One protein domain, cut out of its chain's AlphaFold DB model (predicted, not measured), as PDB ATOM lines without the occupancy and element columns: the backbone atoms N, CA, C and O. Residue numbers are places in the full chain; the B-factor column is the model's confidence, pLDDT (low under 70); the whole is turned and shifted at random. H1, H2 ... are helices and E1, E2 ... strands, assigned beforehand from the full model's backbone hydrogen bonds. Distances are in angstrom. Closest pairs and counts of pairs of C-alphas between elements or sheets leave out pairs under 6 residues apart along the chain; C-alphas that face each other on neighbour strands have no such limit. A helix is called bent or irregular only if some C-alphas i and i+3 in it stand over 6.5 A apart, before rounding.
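This is residues 566 to 587 and 626 to 808 of the 808 residues of the protein "APH domain-containing protein" of Botrytis tulipae (UniProt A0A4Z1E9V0). The domain is an elongated body with helix H7 near its middle, crossed by H2, H3 and H8, which make one end; at the other end is H1, with H5 on one side of it and the strand hairpin E2 and E3 on the other. The short helices H4 and H6 and the small strand pair E1 and E4 lie between these ends. The printed part has 205 residues, with eight named helices and four named strands in the order H1 H2 H3 E1 E2 E3 E4 H4 H5 H6 H7 H8; both two-stranded sheets are antiparallel. The class is mostly helix; the whole is compact, with a radius of gyration of the C-alphas of 18.6 A and spans of 62, 37 and 33 A.

H1, residues 566 to 583, touches H5, residues 734 to 751, at a shallow tilt of 33 degrees, only just short of steep, the same way; their closest C-alphas, Cys 569 and Val 740, are 4.6 A apart. H2, residues 630 to 650, and H3, residues 656 to 669, form a helical hairpin, closest at the C-alphas of Gly 638 and Pro 661, 4.8 A. E1, residues 678 to 681, and E4, residues 711 to 714, are antiparallel, with N 679 and O 713 at 2.8 A. E2, residues 690 to 695, and E3, residues 698 to 704, form an antiparallel hairpin, with N 691 and O 703 at 2.8 A; the closest C-alphas of H1 and E3, Glu 574 and Leu 701, are 6.3 A apart. The hub is H7, residues 762 to 776, touching H2, H3, H4 (residues 715 to 718), H6 (residues 755 to 760) and H8 (residues 788 to 802). H7 and H6 touch only at the corner; H4 and H7 are closest at the C-alphas of Met 717 and Arg 768, 4.8 A. H5 and H7 are apart. Every O i to N i+4 pair is within hydrogen-bond range in H1, H2, H5, H6 and H7, against 7 of 10 in H3 and 9 of 11 in H8; H4 is too short for such a pair.

H1 begins at C-alpha 566 (-6.293, 1.734, 44.862) and is 25.4 A long; H2 is 30.9 A, H3 22.1 A, H5 25.6 A and H7 21.2 A. H8, 18.9 A, is irregular, with C-alphas 798 and 801 9.5 A apart, and ends at C-alpha 802 (26.315, 32.787, 34.007).

The two C-alphas farthest apart, Ala 650 and Gly 696, are 62.6 A apart. Residues 588 to 625 are not printed; C-alphas 587 and 626 are 14.2 A apart across this cut. The links H4 to H5 and H7 to H8 are long. Nine residues have pLDDT under 70: 653, 697, 729 to 730, 781 to 782, 784 and 807 to 808.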
ATOM      1  N   LEU A 566      -6.534   1.778  43.419       84.62
ATOM      2  CA  LEU A 566      -6.293   1.734  44.862       84.62
ATOM      3  C   LEU A 566      -5.146   0.785  45.218       84.62
ATOM      4  O   LEU A 566      -4.397   1.082  46.144       84.62
ATOM      5  N   GLN A 567      -4.962  -0.296  44.456       83.25
ATOM      6  CA  GLN A 567      -3.814  -1.196  44.603       83.25
ATOM      7  C   GLN A 567      -2.489  -0.489  44.284       83.25
ATOM      8  O   GLN A 567      -1.514  -0.641  45.020       83.25
ATOM      9  N   HIS A 568      -2.452   0.327  43.226       87.50
ATOM     10  CA  HIS A 568      -1.276   1.139  42.906       87.50
ATOM     11  C   HIS A 568      -1.021   2.219  43.965       87.50
ATOM     12  O   HIS A 568       0.126   2.423  44.356       87.50
ATOM     13  N   CYS A 569      -2.072   2.858  44.489       91.12
ATOM     14  CA  CYS A 569      -1.932   3.806  45.594       91.12
ATOM     15  C   CYS A 569      -1.415   3.120  46.866       91.12
ATOM     16  O   CYS A 569      -0.558   3.670  47.545       91.12
ATOM     17  N   GLN A 570      -1.894   1.916  47.200       89.81
ATOM     18  CA  GLN A 570      -1.390   1.147  48.343       89.81
ATOM     19  C   GLN A 570       0.088   0.792  48.168       89.81
ATOM     20  O   GLN A 570       0.876   1.038  49.076       89.81
ATOM     21  N   LEU A 571       0.483   0.316  46.985       90.75
ATOM     22  CA  LEU A 571       1.886   0.066  46.664       90.75
ATOM     23  C   LEU A 571       2.740   1.335  46.808       90.75
ATOM     24  O   LEU A 571       3.828   1.279  47.371       90.75
ATOM     25  N   ALA A 572       2.251   2.480  46.330       94.56
ATOM     26  CA  ALA A 572       2.942   3.753  46.490       94.56
ATOM     27  C   ALA A 572       3.174   4.110  47.965       94.56
ATOM     28  O   ALA A 572       4.276   4.523  48.326       94.56
ATOM     29  N   ARG A 573       2.188   3.863  48.834       95.81
ATOM     30  CA  ARG A 573       2.351   4.042  50.283       95.81
ATOM     31  C   ARG A 573       3.380   3.075  50.863       95.81
ATOM     32  O   ARG A 573       4.233   3.511  51.628       95.81
ATOM     33  N   GLU A 574       3.351   1.797  50.492       94.69
ATOM     34  CA  GLU A 574       4.336   0.800  50.953       94.69
ATOM     35  C   GLU A 574       5.771   1.203  50.574       94.69
ATOM     36  O   GLU A 574       6.681   1.170  51.406       94.69
ATOM     37  N   ILE A 575       5.975   1.666  49.335       96.12
ATOM     38  CA  ILE A 575       7.280   2.149  48.868       96.12
ATOM     39  C   ILE A 575       7.697   3.433  49.594       96.12
ATOM     40  O   ILE A 575       8.871   3.569  49.936       96.12
ATOM     41  N   ALA A 576       6.767   4.346  49.895       97.31
ATOM     42  CA  ALA A 576       7.058   5.526  50.711       97.31
ATOM     43  C   ALA A 576       7.543   5.144  52.121       97.31
ATOM     44  O   ALA A 576       8.553   5.677  52.580       97.31
ATOM     45  N   HIS A 577       6.901   4.174  52.781       96.38
ATOM     46  CA  HIS A 577       7.345   3.681  54.091       96.38
ATOM     47  C   HIS A 577       8.737   3.048  54.026       96.38
ATOM     48  O   HIS A 577       9.577   3.316  54.887       96.38
ATOM     49  N   PHE A 578       9.014   2.257  52.986       95.62
ATOM     50  CA  PHE A 578      10.348   1.706  52.763       95.62
ATOM     51  C   PHE A 578      11.405   2.804  52.570       95.62
ATOM     52  O   PHE A 578      12.442   2.773  53.233       95.62
ATOM     53  N   ILE A 579      11.144   3.792  51.705       96.00
ATOM     54  CA  ILE A 579      12.076   4.900  51.459       96.00
ATOM     55  C   ILE A 579      12.297   5.705  52.741       96.00
ATOM     56  O   ILE A 579      13.443   5.993  53.070       96.00
ATOM     57  N   ALA A 580      11.243   6.011  53.501       95.94
ATOM     58  CA  ALA A 580      11.357   6.726  54.771       95.94
ATOM     59  C   ALA A 580      12.248   5.986  55.775       95.94
ATOM     60  O   ALA A 580      13.112   6.584  56.419       95.94
ATOM     61  N   LYS A 581      12.082   4.664  55.858       94.75
ATOM     62  CA  LYS A 581      12.891   3.795  56.709       94.75
ATOM     63  C   LYS A 581      14.346   3.718  56.246       94.75
ATOM     64  O   LYS A 581      15.259   3.765  57.059       94.75
ATOM     65  N   ARG A 582      14.593   3.668  54.936       94.44
ATOM     66  CA  ARG A 582      15.952   3.750  54.377       94.44
ATOM     67  C   ARG A 582      16.597   5.110  54.681       94.44
ATOM     68  O   ARG A 582      17.763   5.172  55.052       94.44
ATOM     69  N   GLU A 583      15.835   6.197  54.569       92.88
ATOM     70  CA  GLU A 583      16.280   7.574  54.834       92.88
ATOM     71  C   GLU A 583      16.599   7.843  56.317       92.88
ATOM     72  O   GLU A 583      17.306   8.813  56.625       92.88
ATOM     73  N   SER A 584      16.117   7.017  57.253       93.50
ATOM     74  CA  SER A 584      16.491   7.148  58.666       93.50
ATOM     75  C   SER A 584      17.914   6.667  58.951       93.50
ATOM     76  O   SER A 584      18.489   7.069  59.962       93.50
ATOM     77  N   VAL A 585      18.511   5.862  58.060       92.50
ATOM     78  CA  VAL A 585      19.914   5.442  58.167       92.50
ATOM     79  C   VAL A 585      20.828   6.649  57.954       92.50
ATOM     80  O   VAL A 585      20.689   7.390  56.975       92.50
ATOM     81  N   LYS A 586      21.771   6.855  58.880       89.19
ATOM     82  CA  LYS A 586      22.759   7.937  58.826       89.19
ATOM     83  C   LYS A 586      24.167   7.372  58.859       89.19
ATOM     84  O   LYS A 586      24.475   6.528  59.693       89.19
ATOM     85  N   PHE A 587      25.022   7.917  58.005       90.69
ATOM     86  CA  PHE A 587      26.448   7.617  57.999       90.69
ATOM     87  C   PHE A 587      27.278   8.855  58.353       90.69
ATOM     88  O   PHE A 587      26.827   9.981  58.130       90.69
ATOM     89  N   SER A 626      36.392  13.697  48.468       89.94
ATOM     90  CA  SER A 626      36.111  14.123  49.846       89.94
ATOM     91  C   SER A 626      34.870  13.437  50.415       89.94
ATOM     92  O   SER A 626      33.790  13.575  49.862       89.94
ATOM     93  N   LYS A 627      34.989  12.754  51.559       88.12
ATOM     94  CA  LYS A 627      33.845  12.080  52.207       88.12
ATOM     95  C   LYS A 627      32.960  13.000  53.050       88.12
ATOM     96  O   LYS A 627      31.926  12.571  53.545       88.12
ATOM     97  N   PHE A 628      33.385  14.238  53.261       90.56
ATOM     98  CA  PHE A 628      32.695  15.222  54.090       90.56
ATOM     99  C   PHE A 628      32.508  16.511  53.307       90.56
ATOM    100  O   PHE A 628      33.271  16.779  52.378       90.56
ATOM    101  N   HIS A 629      31.551  17.318  53.757       91.94
ATOM    102  CA  HIS A 629      31.150  18.587  53.159       91.94
ATOM    103  C   HIS A 629      30.687  18.444  51.708       91.94
ATOM    104  O   HIS A 629      31.462  18.178  50.787       91.94
ATOM    105  N   PHE A 630      29.397  18.659  51.486       93.06
ATOM    106  CA  PHE A 630      28.777  18.432  50.185       93.06
ATOM    107  C   PHE A 630      29.395  19.270  49.044       93.06
ATOM    108  O   PHE A 630      29.648  18.705  47.976       93.06
ATOM    109  N   PRO A 631      29.745  20.561  49.242       92.38
ATOM    110  CA  PRO A 631      30.427  21.344  48.211       92.38
ATOM    111  C   PRO A 631      31.771  20.740  47.775       92.38
ATOM    112  O   PRO A 631      32.079  20.717  46.581       92.38
ATOM    113  N   SER A 632      32.554  20.224  48.730       91.62
ATOM    114  CA  SER A 632      33.855  19.589  48.476       91.62
ATOM    115  C   SER A 632      33.694  18.252  47.759       91.62
ATOM    116  O   SER A 632      34.425  17.975  46.812       91.62
ATOM    117  N   PHE A 633      32.698  17.457  48.159       92.75
ATOM    118  CA  PHE A 633      32.348  16.200  47.495       92.75
ATOM    119  C   PHE A 633      32.027  16.412  46.005       92.75
ATOM    120  O   PHE A 633      32.638  15.772  45.148       92.75
ATOM    121  N   ILE A 634      31.128  17.350  45.673       93.25
ATOM    122  CA  ILE A 634      30.761  17.625  44.271       93.25
ATOM    123  C   ILE A 634      31.930  18.237  43.493       93.25
ATOM    124  O   ILE A 634      32.140  17.872  42.334       93.25
ATOM    125  N   ARG A 635      32.722  19.121  44.118       91.50
ATOM    126  CA  ARG A 635      33.934  19.677  43.498       91.50
ATOM    127  C   ARG A 635      34.864  18.567  43.035       91.50
ATOM    128  O   ARG A 635      35.292  18.578  41.887       91.50
ATOM    129  N   ASP A 636      35.186  17.630  43.921       91.44
ATOM    130  CA  ASP A 636      36.159  16.581  43.627       91.44
ATOM    131  C   ASP A 636      35.648  15.652  42.511       91.44
ATOM    132  O   ASP A 636      36.425  15.256  41.639       91.44
ATOM    133  N   LEU A 637      34.335  15.381  42.469       90.25
ATOM    134  CA  LEU A 637      33.709  14.656  41.357       90.25
ATOM    135  C   LEU A 637      33.809  15.428  40.030       90.25
ATOM    136  O   LEU A 637      34.169  14.845  39.008       90.25
ATOM    137  N   GLY A 638      33.556  16.741  40.042       88.88
ATOM    138  CA  GLY A 638      33.740  17.598  38.869       88.88
ATOM    139  C   GLY A 638      35.198  17.634  38.399       88.88
ATOM    140  O   GLY A 638      35.479  17.447  37.218       88.88
ATOM    141  N   VAL A 639      36.153  17.788  39.319       86.56
ATOM    142  CA  VAL A 639      37.597  17.772  39.020       86.56
ATOM    143  C   VAL A 639      38.023  16.443  38.391       86.56
ATOM    144  O   VAL A 639      38.796  16.436  37.431       86.56
ATOM    145  N   LYS A 640      37.481  15.316  38.863       88.19
ATOM    146  CA  LYS A 640      37.689  14.003  38.235       88.19
ATOM    147  C   LYS A 640      37.224  13.989  36.769       88.19
ATOM    148  O   LYS A 640      37.948  13.481  35.912       88.19
ATOM    149  N   GLU A 641      36.082  14.595  36.449       86.62
ATOM    150  CA  GLU A 641      35.594  14.712  35.065       86.62
ATOM    151  C   GLU A 641      36.458  15.641  34.192       86.62
ATOM    152  O   GLU A 641      36.708  15.334  33.023       86.62
ATOM    153  N   LEU A 642      37.000  16.721  34.767       85.50
ATOM    154  CA  LEU A 642      37.978  17.589  34.098       85.50
ATOM    155  C   LEU A 642      39.263  16.824  33.739       85.50
ATOM    156  O   LEU A 642      39.724  16.889  32.600       85.50
ATOM    157  N   PHE A 643      39.826  16.057  34.676       83.25
ATOM    158  CA  PHE A 643      41.011  15.238  34.395       83.25
ATOM    159  C   PHE A 643      40.747  14.192  33.312       83.25
ATOM    160  O   PHE A 643      41.608  13.952  32.462       83.25
ATOM    161  N   ARG A 644      39.556  13.585  33.317       82.12
ATOM    162  CA  ARG A 644      39.155  12.635  32.277       82.12
ATOM    163  C   ARG A 644      39.064  13.302  30.904       82.12
ATOM    164  O   ARG A 644      39.579  12.743  29.940       82.12
ATOM    165  N   HIS A 645      38.491  14.504  30.828       83.00
ATOM    166  CA  HIS A 645      38.477  15.295  29.598       83.00
ATOM    167  C   HIS A 645      39.891  15.550  29.065       83.00
ATOM    168  O   HIS A 645      40.144  15.275  27.900       83.00
ATOM    169  N   LEU A 646      40.819  16.012  29.912       81.56
ATOM    170  CA  LEU A 646      42.196  16.310  29.493       81.56
ATOM    171  C   LEU A 646      42.917  15.071  28.935       81.56
ATOM    172  O   LEU A 646      43.617  15.168  27.930       81.56
ATOM    173  N   LYS A 647      42.712  13.898  29.551       80.81
ATOM    174  CA  LYS A 647      43.259  12.625  29.051       80.81
ATOM    175  C   LYS A 647      42.693  12.263  27.675       80.81
ATOM    176  O   LYS A 647      43.456  11.947  26.770       80.81
ATOM    177  N   LEU A 648      41.375  12.347  27.510       76.19
ATOM    178  CA  LEU A 648      40.696  12.030  26.249       76.19
ATOM    179  C   LEU A 648      41.032  13.028  25.133       76.19
ATOM    180  O   LEU A 648      41.243  12.633  23.989       76.19
ATOM    181  N   GLN A 649      41.167  14.310  25.472       80.12
ATOM    182  CA  GLN A 649      41.571  15.357  24.540       80.12
ATOM    183  C   GLN A 649      42.995  15.126  24.016       80.12
ATOM    184  O   GLN A 649      43.233  15.289  22.821       80.12
ATOM    185  N   ALA A 650      43.929  14.687  24.871       76.50
ATOM    186  CA  ALA A 650      45.279  14.306  24.448       76.50
ATOM    187  C   ALA A 650      45.285  13.126  23.453       76.50
ATOM    188  O   ALA A 650      46.214  12.994  22.660       76.50
ATOM    189  N   LEU A 651      44.230  12.304  23.459       77.19
ATOM    190  CA  LEU A 651      43.992  11.210  22.512       77.19
ATOM    191  C   LEU A 651      43.142  11.634  21.296       77.19
ATOM    192  O   LEU A 651      42.736  10.783  20.505       77.19
ATOM    193  N   GLY A 652      42.842  12.929  21.141       73.94
ATOM    194  CA  GLY A 652      42.027  13.463  20.044       73.94
ATOM    195  C   GLY A 652      40.529  13.155  20.152       73.94
ATOM    196  O   GLY A 652      39.817  13.242  19.152       73.94
ATOM    197  N   GLN A 653      40.035  12.779  21.336       69.19
ATOM    198  CA  GLN A 653      38.637  12.406  21.555       69.19
ATOM    199  C   GLN A 653      37.841  13.535  22.220       69.19
ATOM    200  O   GLN A 653      38.272  14.145  23.198       69.19
ATOM    201  N   SER A 654      36.631  13.783  21.714       75.12
ATOM    202  CA  SER A 654      35.679  14.726  22.307       75.12
ATOM    203  C   SER A 654      34.997  14.112  23.532       75.12
ATOM    204  O   SER A 654      34.439  13.016  23.438       75.12
ATOM    205  N   TYR A 655      34.954  14.833  24.654       78.88
ATOM    206  CA  TYR A 655      34.305  14.359  25.877       78.88
ATOM    207  C   TYR A 655      33.431  15.431  26.523       78.88
ATOM    208  O   TYR A 655      33.932  16.462  26.966       78.88
ATOM    209  N   GLN A 656      32.128  15.153  26.618       83.38
ATOM    210  CA  GLN A 656      31.118  16.095  27.113       83.38
ATOM    211  C   GLN A 656      31.210  16.376  28.625       83.38
ATOM    212  O   GLN A 656      30.677  17.384  29.087       83.38
ATOM    213  N   GLY A 657      31.911  15.534  29.398       82.69
ATOM    214  CA  GLY A 657      31.996  15.658  30.860       82.69
ATOM    215  C   GLY A 657      32.687  16.935  31.345       82.69
ATOM    216  O   GLY A 657      32.446  17.361  32.468       82.69
ATOM    217  N   ILE A 658      33.445  17.621  30.482       86.62
ATOM    218  CA  ILE A 658      34.037  18.939  30.777       86.62
ATOM    219  C   ILE A 658      33.002  20.008  31.157       86.62
ATOM    220  O   ILE A 658      33.322  20.957  31.868       86.62
ATOM    221  N   LYS A 659      31.745  19.843  30.725       90.12
ATOM    222  CA  LYS A 659      30.651  20.767  31.047       90.12
ATOM    223  C   LYS A 659      30.227  20.696  32.518       90.12
ATOM    224  O   LYS A 659      29.734  21.688  33.042       90.12
ATOM    225  N   LEU A 660      30.445  19.563  33.196       91.50
ATOM    226  CA  LEU A 660      30.084  19.369  34.605       91.50
ATOM    227  C   LEU A 660      30.827  20.357  35.532       91.50
ATOM    228  O   LEU A 660      30.149  21.105  36.238       91.50
ATOM    229  N   PRO A 661      32.172  20.477  35.492       89.69
ATOM    230  CA  PRO A 661      32.901  21.529  36.207       89.69
ATOM    231  C   PRO A 661      32.354  22.948  36.000       89.69
ATOM    232  O   PRO A 661      32.274  23.711  36.962       89.69
ATOM    233  N   CYS A 662      31.954  23.298  34.771       89.81
ATOM    234  CA  CYS A 662      31.389  24.613  34.457       89.81
ATOM    235  C   CYS A 662      30.081  24.853  35.220       89.81
ATOM    236  O   CYS A 662      29.924  25.896  35.852       89.81
ATOM    237  N   VAL A 663      29.172  23.871  35.219       92.12
ATOM    238  CA  VAL A 663      27.912  23.957  35.975       92.12
ATOM    239  C   VAL A 663      28.174  24.056  37.478       92.12
ATOM    240  O   VAL A 663      27.572  24.896  38.148       92.12
ATOM    241  N   TRP A 664      29.085  23.236  38.016       92.88
ATOM    242  CA  TRP A 664      29.427  23.277  39.442       92.88
ATOM    243  C   TRP A 664      29.931  24.653  39.874       92.88
ATOM    244  O   TRP A 664      29.487  25.164  40.904       92.88
ATOM    245  N   GLN A 665      30.798  25.281  39.074       90.31
ATOM    246  CA  GLN A 665      31.321  26.612  39.373       90.31
ATOM    247  C   GLN A 665      30.185  27.639  39.495       90.31
ATOM    248  O   GLN A 665      30.144  28.404  40.461       90.31
ATOM    249  N   THR A 666      29.229  27.626  38.563       92.31
ATOM    250  CA  THR A 666      28.064  28.520  38.603       92.31
ATOM    251  C   THR A 666      27.164  28.231  39.812       92.31
ATOM    252  O   THR A 666      26.735  29.160  40.500       92.31
ATOM    253  N   MET A 667      26.920  26.955  40.131       93.56
ATOM    254  CA  MET A 667      26.127  26.547  41.300       93.56
ATOM    255  C   MET A 667      26.765  26.976  42.632       93.56
ATOM    256  O   MET A 667      26.050  27.399  43.543       93.56
ATOM    257  N   ILE A 668      28.098  26.915  42.741       91.44
ATOM    258  CA  ILE A 668      28.843  27.407  43.909       91.44
ATOM    259  C   ILE A 668      28.676  28.913  44.074       91.44
ATOM    260  O   ILE A 668      28.346  29.365  45.167       91.44
ATOM    261  N   VAL A 669      28.849  29.690  42.999       90.69
ATOM    262  CA  VAL A 669      28.706  31.158  43.045       90.69
ATOM    263  C   VAL A 669      27.294  31.565  43.472       90.69
ATOM    264  O   VAL A 669      27.120  32.547  44.191       90.69
ATOM    265  N   ARG A 670      26.280  30.782  43.088       89.88
ATOM    266  CA  ARG A 670      24.889  30.994  43.508       89.88
ATOM    267  C   ARG A 670      24.541  30.397  44.878       89.88
ATOM    268  O   ARG A 670      23.367  30.389  45.235       89.88
ATOM    269  N   ASN A 671      25.527  29.924  45.647       90.62
ATOM    270  CA  ASN A 671      25.349  29.328  46.977       90.62
ATOM    271  C   ASN A 671      24.304  28.199  47.006       90.62
ATOM    272  O   ASN A 671      23.547  28.053  47.965       90.62
ATOM    273  N   MET A 672      24.243  27.391  45.944       92.88
ATOM    274  CA  MET A 672      23.243  26.323  45.819       92.88
ATOM    275  C   MET A 672      23.580  25.071  46.634       92.88
ATOM    276  O   MET A 672      22.726  24.205  46.816       92.88
ATOM    277  N   PHE A 673      24.816  24.954  47.117       91.06
ATOM    278  CA  PHE A 673      25.268  23.802  47.882       91.06
ATOM    279  C   PHE A 673      25.271  24.122  49.379       91.06
ATOM    280  O   PHE A 673      26.110  24.880  49.858       91.06
ATOM    281  N   SER A 674      24.354  23.502  50.118       89.56
ATOM    282  CA  SER A 674      24.418  23.401  51.579       89.56
ATOM    283  C   SER A 674      24.876  22.001  51.979       89.56
ATOM    284  O   SER A 674      24.650  21.048  51.231       89.56
ATOM    285  N   ASP A 675      25.494  21.854  53.152       90.88
ATOM    286  CA  ASP A 675      25.880  20.530  53.648       90.88
ATOM    287  C   ASP A 675      24.663  19.608  53.809       90.88
ATOM    288  O   ASP A 675      23.547  20.052  54.093       90.88
ATOM    289  N   GLN A 676      24.886  18.319  53.550       93.19
ATOM    290  CA  GLN A 676      23.842  17.301  53.445       93.19
ATOM    291  C   GLN A 676      24.092  16.165  54.438       93.19
ATOM    292  O   GLN A 676      25.233  15.752  54.639       93.19
ATOM    293  N   ASP A 677      23.033  15.577  54.988       93.38
ATOM    294  CA  ASP A 677      23.152  14.296  55.695       93.38
ATOM    295  C   ASP A 677      23.632  13.199  54.727       93.38
ATOM    296  O   ASP A 677      23.267  13.208  53.550       93.38
ATOM    297  N   SER A 678      24.402  12.227  55.220       95.12
ATOM    298  CA  SER A 678      24.743  11.026  54.451       95.12
ATOM    299  C   SER A 678      23.719   9.918  54.683       95.12
ATOM    300  O   SER A 678      23.437   9.566  55.833       95.12
ATOM    301  N   LYS A 679      23.152   9.392  53.595       95.31
ATOM    302  CA  LYS A 679      22.017   8.463  53.570       95.31
ATOM    303  C   LYS A 679      22.365   7.178  52.830       95.31
ATOM    304  O   LYS A 679      23.146   7.196  51.881       95.31
ATOM    305  N   LEU A 680      21.742   6.078  53.252       94.56
ATOM    306  CA  LEU A 680      21.825   4.800  52.551       94.56
ATOM    307  C   LEU A 680      21.145   4.909  51.184       94.56
ATOM    308  O   LEU A 680      19.961   5.242  51.089       94.56
ATOM    309  N   TRP A 681      21.887   4.588  50.131       92.00
ATOM    310  CA  TRP A 681      21.404   4.602  48.761       92.00
ATOM    311  C   TRP A 681      21.538   3.228  48.114       92.00
ATOM    312  O   TRP A 681      22.586   2.587  48.195       92.00
ATOM    313  N   HIS A 682      20.461   2.802  47.457       89.62
ATOM    314  CA  HIS A 682      20.399   1.549  46.718       89.62
ATOM    315  C   HIS A 682      20.550   1.844  45.216       89.62
ATOM    316  O   HIS A 682      19.636   2.451  44.650       89.62
ATOM    317  N   PRO A 683      21.644   1.414  44.560       78.00
ATOM    318  CA  PRO A 683      21.926   1.765  43.168       78.00
ATOM    319  C   PRO A 683      20.895   1.251  42.167       78.00
ATOM    320  O   PRO A 683      20.584   1.939  41.201       78.00
ATOM    321  N   GLU A 684      20.332   0.066  42.413       76.88
ATOM    322  CA  GLU A 684      19.350  -0.560  41.521       76.88
ATOM    323  C   GLU A 684      17.930  -0.608  42.104       76.88
ATOM    324  O   GLU A 684      17.272  -1.656  42.092       76.88
ATOM    325  N   PHE A 685      17.439   0.497  42.669       87.06
ATOM    326  CA  PHE A 685      16.073   0.526  43.199       87.06
ATOM    327  C   PHE A 685      15.030   0.590  42.064       87.06
ATOM    328  O   PHE A 685      14.454   1.634  41.760       87.06
ATOM    329  N   HIS A 686      14.812  -0.554  41.412       85.19
ATOM    330  CA  HIS A 686      13.987  -0.717  40.215       85.19
ATOM    331  C   HIS A 686      12.917  -1.808  40.387       85.19
ATOM    332  O   HIS A 686      13.116  -2.745  41.164       85.19
ATOM    333  N   PRO A 687      11.817  -1.791  39.599       87.62
ATOM    334  CA  PRO A 687      10.725  -2.767  39.716       87.62
ATOM    335  C   PRO A 687      11.128  -4.249  39.641       87.62
ATOM    336  O   PRO A 687      10.409  -5.109  40.146       87.62
ATOM    337  N   ARG A 688      12.260  -4.581  39.011       85.31
ATOM    338  CA  ARG A 688      12.772  -5.962  38.948       85.31
ATOM    339  C   ARG A 688      13.334  -6.471  40.281       85.31
ATOM    340  O   ARG A 688      13.282  -7.672  40.521       85.31
ATOM    341  N   ASN A 689      13.810  -5.559  41.127       88.06
ATOM    342  CA  ASN A 689      14.467  -5.850  42.402       88.06
ATOM    343  C   ASN A 689      13.532  -5.626  43.603       88.06
ATOM    344  O   ASN A 689      13.927  -5.820  44.747       88.06
ATOM    345  N   ILE A 690      12.282  -5.236  43.349       91.44
ATOM    346  CA  ILE A 690      11.245  -5.036  44.362       91.44
ATOM    347  C   ILE A 690      10.313  -6.244  44.320       91.44
ATOM    348  O   ILE A 690       9.663  -6.490  43.303       91.44
ATOM    349  N   LEU A 691      10.241  -6.997  45.412       91.38
ATOM    350  CA  LEU A 691       9.371  -8.156  45.575       91.38
ATOM    351  C   LEU A 691       8.139  -7.775  46.382       91.38
ATOM    352  O   LEU A 691       8.222  -7.084  47.398       91.38
ATOM    353  N   ILE A 692       6.989  -8.250  45.922       89.75
ATOM    354  CA  ILE A 692       5.706  -7.998  46.563       89.75
ATOM    355  C   ILE A 692       4.914  -9.292  46.737       89.75
ATOM    356  O   ILE A 692       5.038 -10.239  45.953       89.75
ATOM    357  N   VAL A 693       4.037  -9.303  47.735       87.75
ATOM    358  CA  VAL A 693       3.097 -10.400  47.981       87.75
ATOM    359  C   VAL A 693       1.675  -9.861  47.906       87.75
ATOM    360  O   VAL A 693       1.400  -8.716  48.272       87.75
ATOM    361  N   ARG A 694       0.775 -10.702  47.393       80.38
ATOM    362  CA  ARG A 694      -0.655 -10.422  47.292       80.38
ATOM    363  C   ARG A 694      -1.434 -11.323  48.233       80.38
ATOM    364  O   ARG A 694      -1.320 -12.543  48.138       80.38
ATOM    365  N   HIS A 695      -2.265 -10.721  49.075       75.81
ATOM    366  CA  HIS A 695      -3.213 -11.433  49.928       75.81
ATOM    367  C   HIS A 695      -4.614 -10.864  49.696       75.81
ATOM    368  O   HIS A 695      -4.977  -9.824  50.236       75.81
ATOM    369  N   GLY A 696      -5.402 -11.526  48.845       72.31
ATOM    370  CA  GLY A 696      -6.689 -10.984  48.406       72.31
ATOM    371  C   GLY A 696      -6.501  -9.677  47.628       72.31
ATOM    372  O   GLY A 696      -5.832  -9.673  46.595       72.31
ATOM    373  N   SER A 697      -7.085  -8.584  48.123       67.25
ATOM    374  CA  SER A 697      -6.936  -7.233  47.560       67.25
ATOM    375  C   SER A 697      -5.698  -6.477  48.055       67.25
ATOM    376  O   SER A 697      -5.367  -5.447  47.472       67.25
ATOM    377  N   ASP A 698      -5.020  -6.968  49.097       74.56
ATOM    378  CA  ASP A 698      -3.872  -6.285  49.692       74.56
ATOM    379  C   ASP A 698      -2.579  -6.587  48.934       74.56
ATOM    380  O   ASP A 698      -2.258  -7.744  48.637       74.56
ATOM    381  N   ILE A 699      -1.803  -5.532  48.684       81.69
ATOM    382  CA  ILE A 699      -0.439  -5.607  48.158       81.69
ATOM    383  C   ILE A 699       0.520  -5.121  49.238       81.69
ATOM    384  O   ILE A 699       0.322  -4.040  49.793       81.69
ATOM    385  N   ARG A 700       1.564  -5.908  49.509       86.50
ATOM    386  CA  ARG A 700       2.616  -5.559  50.473       86.50
ATOM    387  C   ARG A 700       3.997  -5.750  49.877       86.50
ATOM    388  O   ARG A 700       4.209  -6.682  49.096       86.50
ATOM    389  N   LEU A 701       4.927  -4.886  50.276       91.25
ATOM    390  CA  LEU A 701       6.345  -5.066  49.989       91.25
ATOM    391  C   LEU A 701       6.872  -6.241  50.821       91.25
ATOM    392  O   LEU A 701       6.756  -6.230  52.044       91.25
ATOM    393  N   SER A 702       7.446  -7.252  50.170       90.00
ATOM    394  CA  SER A 702       8.048  -8.397  50.865       90.00
ATOM    395  C   SER A 702       9.569  -8.382  50.859       90.00
ATOM    396  O   SER A 702      10.176  -8.941  51.767       90.00
ATOM    397  N   GLY A 703      10.190  -7.747  49.863       90.38
ATOM    398  CA  GLY A 703      11.638  -7.780  49.680       90.38
ATOM    399  C   GLY A 703      12.159  -6.683  48.777       90.38
ATOM    400  O   GLY A 703      11.502  -6.310  47.806       90.38
ATOM    401  N   VAL A 704      13.377  -6.230  49.045       91.56
ATOM    402  CA  VAL A 704      14.216  -5.543  48.062       91.56
ATOM    403  C   VAL A 704      15.509  -6.340  47.943       91.56
ATOM    404  O   VAL A 704      16.121  -6.658  48.959       91.56
ATOM    405  N   ILE A 705      15.895  -6.706  46.725       87.12
ATOM    406  CA  ILE A 705      17.086  -7.519  46.439       87.12
ATOM    407  C   ILE A 705      18.156  -6.688  45.722       87.12
ATOM    408  O   ILE A 705      17.865  -5.598  45.243       87.12
ATOM    409  N   ASP A 706      19.360  -7.249  45.597       81.94
ATOM    410  CA  ASP A 706      20.499  -6.632  44.894       81.94
ATOM    411  C   ASP A 706      21.072  -5.386  45.600       81.94
ATOM    412  O   ASP A 706      21.363  -4.357  44.996       81.94
ATOM    413  N   TRP A 707      21.253  -5.512  46.920       85.69
ATOM    414  CA  TRP A 707      21.844  -4.497  47.805       85.69
ATOM    415  C   TRP A 707      23.357  -4.307  47.634       85.69
ATOM    416  O   TRP A 707      23.989  -3.552  48.377       85.69
ATOM    417  N   ASP A 708      23.969  -4.996  46.679       74.50
ATOM    418  CA  ASP A 708      25.395  -4.895  46.430       74.50
ATOM    419  C   ASP A 708      25.767  -3.510  45.938       74.50
ATOM    420  O   ASP A 708      25.052  -2.871  45.166       74.50
ATOM    421  N   ASN A 709      26.938  -3.054  46.370       75.44
ATOM    422  CA  ASN A 709      27.409  -1.704  46.086       75.44
ATOM    423  C   ASN A 709      26.464  -0.614  46.615       75.44
ATOM    424  O   ASN A 709      26.485   0.497  46.089       75.44
ATOM    425  N   ALA A 710      25.652  -0.892  47.643       86.56
ATOM    426  CA  ALA A 710      24.964   0.162  48.378       86.56
ATOM    427  C   ALA A 710      25.976   1.224  48.842       86.56
ATOM    428  O   ALA A 710      27.081   0.915  49.299       86.56
ATOM    429  N   LEU A 711      25.600   2.492  48.693       90.81
ATOM    430  CA  LEU A 711      26.478   3.632  48.952       90.81
ATOM    431  C   LEU A 711      25.919   4.498  50.073       90.81
ATOM    432  O   LEU A 711      24.713   4.538  50.315       90.81
ATOM    433  N   ALA A 712      26.811   5.245  50.707       94.06
ATOM    434  CA  ALA A 712      26.450   6.361  51.560       94.06
ATOM    435  C   ALA A 712      26.548   7.635  50.710       94.06
ATOM    436  O   ALA A 712      27.644   8.028  50.312       94.06
ATOM    437  N   LEU A 713      25.423   8.261  50.369       94.38
ATOM    438  CA  LEU A 713      25.393   9.443  49.498       94.38
ATOM    439  C   LEU A 713      24.727  10.641  50.185       94.38
ATOM    440  O   LEU A 713      23.942  10.459  51.116       94.38
ATOM    441  N   PRO A 714      25.006  11.876  49.731       95.50
ATOM    442  CA  PRO A 714      24.284  13.059  50.183       95.50
ATOM    443  C   PRO A 714      22.767  12.888  50.030       95.50
ATOM    444  O   PRO A 714      22.306  12.491  48.962       95.50
ATOM    445  N   ARG A 715      21.992  13.259  51.057       94.50
ATOM    446  CA  ARG A 715      20.512  13.247  51.097       94.50
ATOM    447  C   ARG A 715      19.872  13.680  49.781       94.50
ATOM    448  O   ARG A 715      18.995  13.011  49.254       94.50
ATOM    449  N   ILE A 716      20.314  14.809  49.234       93.81
ATOM    450  CA  ILE A 716      19.746  15.349  47.997       93.81
ATOM    451  C   ILE A 716      19.873  14.391  46.802       93.81
ATOM    452  O   ILE A 716      19.003  14.384  45.933       93.81
ATOM    453  N   MET A 717      20.919  13.559  46.778       92.81
ATOM    454  CA  MET A 717      21.179  12.566  45.734       92.81
ATOM    455  C   MET A 717      20.378  11.271  45.912       92.81
ATOM    456  O   MET A 717      20.229  10.527  44.949       92.81
ATOM    457  N   THR A 718      19.842  10.993  47.107       91.88
ATOM    458  CA  THR A 718      19.077   9.762  47.390       91.88
ATOM    459  C   THR A 718      17.572   9.907  47.181       91.88
ATOM    460  O   THR A 718      16.857   8.902  47.143       91.88
ATOM    461  N   ARG A 719      17.098  11.148  47.024       92.62
ATOM    462  CA  ARG A 719      15.682  11.540  46.948       92.62
ATOM    463  C   ARG A 719      15.161  11.677  45.523       92.62
ATOM    464  O   ARG A 719      14.415  12.599  45.206       92.62
ATOM    465  N   GLU A 720      15.563  10.755  44.662       89.38
ATOM    466  CA  GLU A 720      14.895  10.584  43.376       89.38
ATOM    467  C   GLU A 720      13.468  10.061  43.630       89.38
ATOM    468  O   GLU A 720      13.287   9.112  44.408       89.38
ATOM    469  N   PRO A 721      12.426  10.676  43.046       89.00
ATOM    470  CA  PRO A 721      11.074  10.156  43.180       89.00
ATOM    471  C   PRO A 721      10.954   8.806  42.443       89.00
ATOM    472  O   PRO A 721      11.425   8.697  41.309       89.00
ATOM    473  N   PRO A 722      10.302   7.776  43.023       91.62
ATOM    474  CA  PRO A 722      10.122   6.459  42.400       91.62
ATOM    475  C   PRO A 722       9.076   6.510  41.275       91.62
ATOM    476  O   PRO A 722       7.997   5.921  41.352       91.62
ATOM    477  N   SER A 723       9.406   7.230  40.205       89.19
ATOM    478  CA  SER A 723       8.481   7.600  39.135       89.19
ATOM    479  C   SER A 723       7.904   6.402  38.390       89.19
ATOM    480  O   SER A 723       6.791   6.482  37.875       89.19
ATOM    481  N   PHE A 724       8.588   5.254  38.421       87.81
ATOM    482  CA  PHE A 724       8.085   3.982  37.905       87.81
ATOM    483  C   PHE A 724       6.743   3.549  38.523       87.81
ATOM    484  O   PHE A 724       6.075   2.697  37.946       87.81
ATOM    485  N   LEU A 725       6.326   4.107  39.664       89.00
ATOM    486  CA  LEU A 725       5.025   3.815  40.267       89.00
ATOM    487  C   LEU A 725       3.847   4.419  39.491       89.00
ATOM    488  O   LEU A 725       2.786   3.798  39.430       89.00
ATOM    489  N   TRP A 726       4.028   5.608  38.905       89.56
ATOM    490  CA  TRP A 726       2.973   6.357  38.205       89.56
ATOM    491  C   TRP A 726       3.252   6.560  36.707       89.56
ATOM    492  O   TRP A 726       2.314   6.729  35.931       89.56
ATOM    493  N   ASN A 727       4.504   6.453  36.258       85.06
ATOM    494  CA  ASN A 727       4.886   6.496  34.844       85.06
ATOM    495  C   ASN A 727       4.677   5.130  34.166       85.06
ATOM    496  O   ASN A 727       5.625   4.489  33.719       85.06
ATOM    497  N   GLN A 728       3.421   4.678  34.102       77.69
ATOM    498  CA  GLN A 728       3.020   3.405  33.490       77.69
ATOM    499  C   GLN A 728       2.098   3.651  32.275       77.69
ATOM    500  O   GLN A 728       0.874   3.489  32.373       77.69
ATOM    501  N   PRO A 729       2.652   4.093  31.125       63.31
ATOM    502  CA  PRO A 729       1.863   4.463  29.953       63.31
ATOM    503  C   PRO A 729       1.106   3.258  29.382       63.31
ATOM    504  O   PRO A 729       1.661   2.176  29.208       63.31
ATOM    505  N   GLY A 730      -0.181   3.448  29.084       66.12
ATOM    506  CA  GLY A 730      -1.068   2.377  28.608       66.12
ATOM    507  C   GLY A 730      -1.649   1.490  29.718       66.12
ATOM    508  O   GLY A 730      -2.552   0.703  29.441       66.12
ATOM    509  N   VAL A 731      -1.190   1.655  30.963       76.31
ATOM    510  CA  VAL A 731      -1.672   0.923  32.145       76.31
ATOM    511  C   VAL A 731      -2.533   1.847  33.015       76.31
ATOM    512  O   VAL A 731      -3.729   1.588  33.187       76.31
ATOM    513  N   LEU A 732      -1.963   2.967  33.472       79.06
ATOM    514  CA  LEU A 732      -2.671   4.018  34.210       79.06
ATOM    515  C   LEU A 732      -3.113   5.134  33.251       79.06
ATOM    516  O   LEU A 732      -2.364   5.550  32.365       79.06
ATOM    517  N   THR A 733      -4.339   5.626  33.415       84.38
ATOM    518  CA  THR A 733      -4.752   6.913  32.838       84.38
ATOM    519  C   THR A 733      -4.107   8.063  33.617       84.38
ATOM    520  O   THR A 733      -3.691   7.879  34.759       84.38
ATOM    521  N   GLN A 734      -4.033   9.263  33.030       86.81
ATOM    522  CA  GLN A 734      -3.403  10.410  33.698       86.81
ATOM    523  C   GLN A 734      -3.989  10.703  35.097       86.81
ATOM    524  O   GLN A 734      -3.198  10.807  36.028       86.81
ATOM    525  N   PRO A 735      -5.323  10.732  35.309       88.44
ATOM    526  CA  PRO A 735      -5.878  10.966  36.646       88.44
ATOM    527  C   PRO A 735      -5.518   9.870  37.659       88.44
ATOM    528  O   PRO A 735      -5.380  10.136  38.849       88.44
ATOM    529  N   GLU A 736      -5.363   8.626  37.200       88.81
ATOM    530  CA  GLU A 736      -4.973   7.502  38.054       88.81
ATOM    531  C   GLU A 736      -3.489   7.585  38.423       88.81
ATOM    532  O   GLU A 736      -3.135   7.377  39.579       88.81
ATOM    533  N   ALA A 737      -2.629   7.936  37.464       88.75
ATOM    534  CA  ALA A 737      -1.216   8.200  37.716       88.75
ATOM    535  C   ALA A 737      -1.032   9.362  38.707       88.75
ATOM    536  O   ALA A 737      -0.252   9.240  39.652       88.75
ATOM    537  N   ASP A 738      -1.804  10.439  38.545       91.12
ATOM    538  CA  ASP A 738      -1.802  11.586  39.456       91.12
ATOM    539  C   ASP A 738      -2.231  11.170  40.872       91.12
ATOM    540  O   ASP A 738      -1.583  11.554  41.844       91.12
ATOM    541  N   ALA A 739      -3.253  10.313  41.002       93.25
ATOM    542  CA  ALA A 739      -3.692   9.786  42.295       93.25
ATOM    543  C   ALA A 739      -2.627   8.904  42.975       93.25
ATOM    544  O   ALA A 739      -2.436   8.983  44.189       93.25
ATOM    545  N   VAL A 740      -1.908   8.076  42.206       93.94
ATOM    546  CA  VAL A 740      -0.812   7.237  42.723       93.94
ATOM    547  C   VAL A 740       0.363   8.101  43.174       93.94
ATOM    548  O   VAL A 740       0.901   7.883  44.262       93.94
ATOM    549  N   LYS A 741       0.733   9.104  42.370       96.12
ATOM    550  CA  LYS A 741       1.768  10.079  42.723       96.12
ATOM    551  C   LYS A 741       1.386  10.853  43.983       96.12
ATOM    552  O   LYS A 741       2.201  10.956  44.892       96.12
ATOM    553  N   GLN A 742       0.148  11.333  44.072       96.81
ATOM    554  CA  GLN A 742      -0.359  12.028  45.253       96.81
ATOM    555  C   GLN A 742      -0.303  11.133  46.498       96.81
ATOM    556  O   GLN A 742       0.179  11.572  47.537       96.81
ATOM    557  N   ALA A 743      -0.709   9.863  46.391       97.19
ATOM    558  CA  ALA A 743      -0.631   8.919  47.504       97.19
ATOM    559  C   ALA A 743       0.813   8.698  47.990       97.19
ATOM    560  O   ALA A 743       1.034   8.593  49.199       97.19
ATOM    561  N   PHE A 744       1.787   8.634  47.072       97.94
ATOM    562  CA  PHE A 744       3.207   8.593  47.425       97.94
ATOM    563  C   PHE A 744       3.643   9.889  48.116       97.94
ATOM    564  O   PHE A 744       4.150   9.829  49.233       97.94
ATOM    565  N   ASP A 745       3.417  11.036  47.470       98.06
ATOM    566  CA  ASP A 745       3.890  12.351  47.909       98.06
ATOM    567  C   ASP A 745       3.339  12.729  49.289       98.06
ATOM    568  O   ASP A 745       4.102  13.127  50.163       98.06
ATOM    569  N   GLU A 746       2.038  12.545  49.526       98.06
ATOM    570  CA  GLU A 746       1.422  12.813  50.831       98.06
ATOM    571  C   GLU A 746       2.022  11.929  51.927       98.06
ATOM    572  O   GLU A 746       2.333  12.409  53.017       98.06
ATOM    573  N   THR A 747       2.220  10.642  51.633       98.38
ATOM    574  CA  THR A 747       2.751   9.683  52.610       98.38
ATOM    575  C   THR A 747       4.217   9.965  52.914       98.38
ATOM    576  O   THR A 747       4.608  10.012  54.078       98.38
ATOM    577  N   ILE A 748       5.050  10.167  51.888       97.94
ATOM    578  CA  ILE A 748       6.481  10.401  52.095       97.94
ATOM    579  C   ILE A 748       6.738  11.754  52.751       97.94
ATOM    580  O   ILE A 748       7.632  11.842  53.581       97.94
ATOM    581  N   GLU A 749       5.950  12.785  52.443       97.69
ATOM    582  CA  GLU A 749       6.102  14.106  53.057       97.69
ATOM    583  C   GLU A 749       5.706  14.084  54.541       97.69
ATOM    584  O   GLU A 749       6.365  14.718  55.364       97.69
ATOM    585  N   GLN A 750       4.688  13.296  54.911       98.00
ATOM    586  CA  GLN A 750       4.334  13.054  56.314       98.00
ATOM    587  C   GLN A 750       5.440  12.310  57.073       98.00
ATOM    588  O   GLN A 750       5.746  12.656  58.214       98.00
ATOM    589  N   LEU A 751       6.035  11.287  56.456       97.88
ATOM    590  CA  LEU A 751       7.084  10.474  57.080       97.88
ATOM    591  C   LEU A 751       8.444  11.186  57.107       97.88
ATOM    592  O   LEU A 751       9.229  11.007  58.038       97.88
ATOM    593  N   VAL A 752       8.739  11.970  56.074       96.56
ATOM    594  CA  VAL A 752      10.019  12.637  55.842       96.56
ATOM    595  C   VAL A 752       9.768  14.052  55.297       96.56
ATOM    596  O   VAL A 752       9.853  14.276  54.088       96.56
ATOM    597  N   PRO A 753       9.526  15.040  56.173       96.19
ATOM    598  CA  PRO A 753       9.292  16.416  55.745       96.19
ATOM    599  C   PRO A 753      10.435  16.995  54.890       96.19
ATOM    600  O   PRO A 753      11.631  16.782  55.149       96.19
ATOM    601  N   GLY A 754      10.058  17.732  53.848       93.81
ATOM    602  CA  GLY A 754      10.928  18.296  52.820       93.81
ATOM    603  C   GLY A 754      11.371  17.299  51.745       93.81
ATOM    604  O   GLY A 754      12.268  17.622  50.965       93.81
ATOM    605  N   TYR A 755      10.820  16.078  51.700       96.06
ATOM    606  CA  TYR A 755      11.161  15.109  50.649       96.06
ATOM    607  C   TYR A 755      10.690  15.593  49.280       96.06
ATOM    608  O   TYR A 755      11.461  15.556  48.325       96.06
ATOM    609  N   THR A 756       9.454  16.078  49.178       94.88
ATOM    610  CA  THR A 756       8.875  16.539  47.906       94.88
ATOM    611  C   THR A 756       9.571  17.791  47.369       94.88
ATOM    612  O   THR A 756       9.761  17.908  46.158       94.88
ATOM    613  N   GLU A 757      10.035  18.690  48.246       94.00
ATOM    614  CA  GLU A 757      10.870  19.830  47.848       94.00
ATOM    615  C   GLU A 757      12.178  19.346  47.207       94.00
ATOM    616  O   GLU A 757      12.505  19.753  46.092       94.00
ATOM    617  N   ASP A 758      12.901  18.441  47.876       93.62
ATOM    618  CA  ASP A 758      14.142  17.859  47.354       93.62
ATOM    619  C   ASP A 758      13.903  17.048  46.066       93.62
ATOM    620  O   ASP A 758      14.746  17.050  45.164       93.62
ATOM    621  N   ALA A 759      12.764  16.362  45.962       91.88
ATOM    622  CA  ALA A 759      12.425  15.518  44.824       91.88
ATOM    623  C   ALA A 759      12.045  16.331  43.578       91.88
ATOM    624  O   ALA A 759      12.465  15.969  42.487       91.88
ATOM    625  N   TYR A 760      11.290  17.427  43.716       92.69
ATOM    626  CA  TYR A 760      10.658  18.087  42.562       92.69
ATOM    627  C   TYR A 760      11.088  19.536  42.320       92.69
ATOM    628  O   TYR A 760      10.839  20.069  41.237       92.69
ATOM    629  N   SER A 761      11.719  20.209  43.288       92.94
ATOM    630  CA  SER A 761      12.164  21.588  43.076       92.94
ATOM    631  C   SER A 761      13.239  21.643  41.998       92.94
ATOM    632  O   SER A 761      14.251  20.947  42.067       92.94
ATOM    633  N   ARG A 762      13.062  22.542  41.028       89.94
ATOM    634  CA  ARG A 762      13.973  22.717  39.890       89.94
ATOM    635  C   ARG A 762      15.446  22.781  40.308       89.94
ATOM    636  O   ARG A 762      16.273  22.054  39.772       89.94
ATOM    637  N   SER A 763      15.780  23.620  41.288       90.19
ATOM    638  CA  SER A 763      17.162  23.775  41.763       90.19
ATOM    639  C   SER A 763      17.704  22.502  42.426       90.19
ATOM    640  O   SER A 763      18.879  22.185  42.267       90.19
ATOM    641  N   ARG A 764      16.848  21.753  43.131       93.38
ATOM    642  CA  ARG A 764      17.185  20.498  43.820       93.38
ATOM    643  C   ARG A 764      17.440  19.360  42.830       93.38
ATOM    644  O   ARG A 764      18.441  18.658  42.964       93.38
ATOM    645  N   VAL A 765      16.606  19.259  41.793       93.44
ATOM    646  CA  VAL A 765      16.780  18.326  40.667       93.44
ATOM    647  C   VAL A 765      18.118  18.571  39.969       93.44
ATOM    648  O   VAL A 765      18.883  17.633  39.761       93.44
ATOM    649  N   LEU A 766      18.463  19.834  39.679       94.31
ATOM    650  CA  LEU A 766      19.753  20.168  39.062       94.31
ATOM    651  C   LEU A 766      20.947  19.769  39.947       94.31
ATOM    652  O   LEU A 766      21.932  19.242  39.437       94.31
ATOM    653  N   ILE A 767      20.870  19.980  41.265       94.38
ATOM    654  CA  ILE A 767      21.926  19.565  42.208       94.38
ATOM    655  C   ILE A 767      22.086  18.039  42.218       94.38
ATOM    656  O   ILE A 767      23.213  17.538  42.178       94.38
ATOM    657  N   ARG A 768      20.976  17.292  42.260       93.69
ATOM    658  CA  ARG A 768      21.000  15.824  42.231       93.69
ATOM    659  C   ARG A 768      21.581  15.308  40.915       93.69
ATOM    660  O   ARG A 768      22.514  14.509  40.956       93.69
ATOM    661  N   ALA A 769      21.114  15.822  39.779       92.94
ATOM    662  CA  ALA A 769      21.629  15.464  38.460       92.94
ATOM    663  C   ALA A 769      23.129  15.766  38.327       92.94
ATOM    664  O   ALA A 769      23.886  14.909  37.872       92.94
ATOM    665  N   MET A 770      23.582  16.932  38.807       93.56
ATOM    666  CA  MET A 770      25.006  17.278  38.869       93.56
ATOM    667  C   MET A 770      25.802  16.223  39.650       93.56
ATOM    668  O   MET A 770      26.847  15.767  39.186       93.56
ATOM    669  N   GLY A 771      25.299  15.793  40.811       92.00
ATOM    670  CA  GLY A 771      25.924  14.741  41.613       92.00
ATOM    671  C   GLY A 771      25.986  13.391  40.896       92.00
ATOM    672  O   GLY A 771      27.055  12.784  40.836       92.00
ATOM    673  N   ILE A 772      24.871  12.931  40.318       90.62
ATOM    674  CA  ILE A 772      24.783  11.627  39.641       90.62
ATOM    675  C   ILE A 772      25.669  11.585  38.391       90.62
ATOM    676  O   ILE A 772      26.474  10.662  38.240       90.62
ATOM    677  N   TYR A 773      25.597  12.605  37.530       91.38
ATOM    678  CA  TYR A 773      26.414  12.663  36.317       91.38
ATOM    679  C   TYR A 773      27.901  12.874  36.604       91.38
ATOM    680  O   TYR A 773      28.727  12.391  35.838       91.38
ATOM    681  N   SER A 774      28.275  13.520  37.710       89.81
ATOM    682  CA  SER A 774      29.692  13.614  38.099       89.81
ATOM    683  C   SER A 774      30.216  12.318  38.728       89.81
ATOM    684  O   SER A 774      31.388  11.964  38.561       89.81
ATOM    685  N   LEU A 775      29.349  11.575  39.422       87.44
ATOM    686  CA  LEU A 775      29.686  10.276  39.999       87.44
ATOM    687  C   LEU A 775      29.931   9.231  38.897       87.44
ATOM    688  O   LEU A 775      31.028   8.671  38.817       87.44
ATOM    689  N   TYR A 776      28.962   9.039  37.997       83.56
ATOM    690  CA  TYR A 776      28.999   7.983  36.970       83.56
ATOM    691  C   TYR A 776      29.547   8.432  35.606       83.56
ATOM    692  O   TYR A 776      30.035   7.611  34.823       83.56
ATOM    693  N   GLY A 777      29.528   9.733  35.330       83.19
ATOM    694  CA  GLY A 777      29.878  10.325  34.041       83.19
ATOM    695  C   GLY A 777      28.651  10.639  33.165       83.19
ATOM    696  O   GLY A 777      27.581  10.051  33.342       83.19
ATOM    697  N   PRO A 778      28.798  11.535  32.172       81.94
ATOM    698  CA  PRO A 778      27.727  11.979  31.269       81.94
ATOM    699  C   PRO A 778      27.150  10.860  30.387       81.94
ATOM    700  O   PRO A 778      26.029  10.961  29.901       81.94
ATOM    701  N   GLN A 779      27.905   9.782  30.169       78.56
ATOM    702  CA  GLN A 779      27.470   8.612  29.406       78.56
ATOM    703  C   GLN A 779      26.474   7.719  30.163       78.56
ATOM    704  O   GLN A 779      25.983   6.743  29.594       78.56
ATOM    705  N   TRP A 780      26.204   8.004  31.439       75.06
ATOM    706  CA  TRP A 780      25.293   7.214  32.258       75.06
ATOM    707  C   TRP A 780      23.838   7.419  31.823       75.06
ATOM    708  O   TRP A 780      23.207   8.419  32.148       75.06
ATOM    709  N   LYS A 781      23.293   6.453  31.076       69.00
ATOM    710  CA  LYS A 781      21.932   6.524  30.510       69.00
ATOM    711  C   LYS A 781      20.833   6.000  31.439       69.00
ATOM    712  O   LYS A 781      19.668   6.042  31.067       69.00
ATOM    713  N   HIS A 782      21.194   5.478  32.610       66.94
ATOM    714  CA  HIS A 782      20.254   4.828  33.529       66.94
ATOM    715  C   HIS A 782      19.710   5.763  34.614       66.94
ATOM    716  O   HIS A 782      18.923   5.328  35.448       66.94
ATOM    717  N   TYR A 783      20.110   7.038  34.622       75.38
ATOM    718  CA  TYR A 783      19.492   8.034  35.492       75.38
ATOM    719  C   TYR A 783      18.119   8.418  34.927       75.38
ATOM    720  O   TYR A 783      18.026   8.965  33.829       75.38
ATOM    721  N   GLY A 784      17.059   8.055  35.651       66.12
ATOM    722  CA  GLY A 784      15.682   8.071  35.150       66.12
ATOM    723  C   GLY A 784      14.961   9.411  35.277       66.12
ATOM    724  O   GLY A 784      13.833   9.531  34.802       66.12
ATOM    725  N   GLU A 785      15.581  10.400  35.919       81.25
ATOM    726  CA  GLU A 785      14.938  11.674  36.233       81.25
ATOM    727  C   GLU A 785      15.056  12.717  35.115       81.25
ATOM    728  O   GLU A 785      14.036  13.217  34.650       81.25
ATOM    729  N   ILE A 786      16.279  13.036  34.675       84.75
ATOM    730  CA  ILE A 786      16.545  13.910  33.521       84.75
ATOM    731  C   ILE A 786      17.777  13.421  32.765       84.75
ATOM    732  O   ILE A 786      18.781  13.037  33.372       84.75
ATOM    733  N   SER A 787      17.730  13.455  31.432       86.81
ATOM    734  CA  SER A 787      18.886  13.092  30.595       86.81
ATOM    735  C   SER A 787      20.041  14.094  30.748       86.81
ATOM    736  O   SER A 787      19.835  15.222  31.197       86.81
ATOM    737  N   PHE A 788      21.267  13.716  30.368       85.88
ATOM    738  CA  PHE A 788      22.426  14.607  30.501       85.88
ATOM    739  C   PHE A 788      22.266  15.875  29.650       85.88
ATOM    740  O   PHE A 788      22.550  16.978  30.113       85.88
ATOM    741  N   ASP A 789      21.740  15.733  28.433       86.69
ATOM    742  CA  ASP A 789      21.469  16.867  27.546       86.69
ATOM    743  C   ASP A 789      20.367  17.780  28.108       86.69
ATOM    744  O   ASP A 789      20.477  19.006  28.045       86.69
ATOM    745  N   GLU A 790      19.320  17.199  28.702       87.00
ATOM    746  CA  GLU A 790      18.254  17.954  29.365       87.00
ATOM    747  C   GLU A 790      18.758  18.680  30.614       87.00
ATOM    748  O   GLU A 790      18.425  19.846  30.813       87.00
ATOM    749  N   PHE A 791      19.619  18.040  31.407       91.50
ATOM    750  CA  PHE A 791      20.291  18.665  32.542       91.50
ATOM    751  C   PHE A 791      21.079  19.910  32.119       91.50
ATOM    752  O   PHE A 791      20.884  20.979  32.699       91.50
ATOM    753  N   LEU A 792      21.912  19.809  31.078       89.81
ATOM    754  CA  LEU A 792      22.686  20.948  30.577       89.81
ATOM    755  C   LEU A 792      21.782  22.085  30.085       89.81
ATOM    756  O   LEU A 792      22.016  23.244  30.428       89.81
ATOM    757  N   LEU A 793      20.730  21.757  29.332       86.56
ATOM    758  CA  LEU A 793      19.758  22.739  28.849       86.56
ATOM    759  C   LEU A 793      19.033  23.438  30.005       86.56
ATOM    760  O   LEU A 793      18.781  24.645  29.978       86.56
ATOM    761  N   GLU A 794      18.676  22.681  31.035       86.94
ATOM    762  CA  GLU A 794      17.954  23.208  32.178       86.94
ATOM    763  C   GLU A 794      18.854  24.073  33.070       86.94
ATOM    764  O   GLU A 794      18.389  25.092  33.598       86.94
ATOM    765  N   CYS A 795      20.153  23.757  33.133       88.56
ATOM    766  CA  CYS A 795      21.186  24.639  33.667       88.56
ATOM    767  C   CYS A 795      21.297  25.944  32.868       88.56
ATOM    768  O   CYS A 795      21.243  27.009  33.480       88.56
ATOM    769  N   GLU A 796      21.372  25.907  31.534       89.50
ATOM    770  CA  GLU A 796      21.391  27.130  30.707       89.50
ATOM    771  C   GLU A 796      20.157  28.003  30.954       89.50
ATOM    772  O   GLU A 796      20.266  29.217  31.095       89.50
ATOM    773  N   ARG A 797      18.971  27.402  31.086       87.19
ATOM    774  CA  ARG A 797      17.740  28.147  31.393       87.19
ATOM    775  C   ARG A 797      17.714  28.713  32.811       87.19
ATOM    776  O   ARG A 797      17.100  29.751  33.040       87.19
ATOM    777  N   HIS A 798      18.291  28.004  33.781       87.62
ATOM    778  CA  HIS A 798      18.276  28.422  35.185       87.62
ATOM    779  C   HIS A 798      19.352  29.476  35.495       87.62
ATOM    780  O   HIS A 798      19.121  30.394  36.287       87.62
ATOM    781  N   PHE A 799      20.518  29.364  34.855       88.00
ATOM    782  CA  PHE A 799      21.673  30.234  35.077       88.00
ATOM    783  C   PHE A 799      21.842  31.323  34.013       88.00
ATOM    784  O   PHE A 799      22.448  32.353  34.299       88.00
ATOM    785  N   GLY A 800      21.268  31.157  32.822       85.31
ATOM    786  CA  GLY A 800      21.370  32.127  31.734       85.31
ATOM    787  C   GLY A 800      22.811  32.287  31.249       85.31
ATOM    788  O   GLY A 800      23.510  31.306  31.013       85.31
ATOM    789  N   SER A 801      23.261  33.537  31.124       77.44
ATOM    790  CA  SER A 801      24.629  33.887  30.714       77.44
ATOM    791  C   SER A 801      25.715  33.480  31.714       77.44
ATOM    792  O   SER A 801      26.889  33.507  31.365       77.44
ATOM    793  N   ASP A 802      25.350  33.106  32.944       80.44
ATOM    794  CA  ASP A 802      26.315  32.787  34.007       80.44
ATOM    795  C   ASP A 802      26.917  31.378  33.872       80.44
ATOM    796  O   ASP A 802      27.808  31.002  34.638       80.44
ATOM    797  N   VAL A 803      26.424  30.573  32.923       82.81
ATOM    798  CA  VAL A 803      26.992  29.270  32.576       82.81
ATOM    799  C   VAL A 803      27.413  29.277  31.107       82.81
ATOM    800  O   VAL A 803      26.620  29.538  30.203       82.81
ATOM    801  N   HIS A 804      28.691  28.998  30.861       78.88
ATOM    802  CA  HIS A 804      29.251  28.893  29.518       78.88
ATOM    803  C   HIS A 804      29.925  27.543  29.343       78.88
ATOM    804  O   HIS A 804      30.798  27.161  30.122       78.88
ATOM    805  N   PHE A 805      29.517  26.830  28.298       83.69
ATOM    806  CA  PHE A 805      30.117  25.560  27.936       83.69
ATOM    807  C   PHE A 805      31.194  25.757  26.869       83.69
ATOM    808  O   PHE A 805      30.993  26.541  25.939       83.69
ATOM    809  N   PRO A 806      32.328  25.046  26.971       74.31
ATOM    810  CA  PRO A 806      33.326  25.054  25.914       74.31
ATOM    811  C   PRO A 806      32.747  24.441  24.630       74.31
ATOM    812  O   PRO A 806      31.908  23.538  24.684       74.31
ATOM    813  N   ASN A 807      33.220  24.915  23.475       65.62
ATOM    814  CA  ASN A 807      33.009  24.220  22.206       65.62
ATOM    815  C   ASN A 807      33.876  22.954  22.232       65.62
ATOM    816  O   ASN A 807      35.101  23.065  22.303       65.62
ATOM    817  N   ILE A 808      33.235  21.785  22.252       55.25
ATOM    818  CA  ILE A 808      33.881  20.463  22.344       55.25
ATOM    819  C   ILE A 808      33.950  19.833  20.964       55.25
ATOM    820  O   ILE A 808      32.901  19.857  20.278       55.25
TER     821      ILE A 808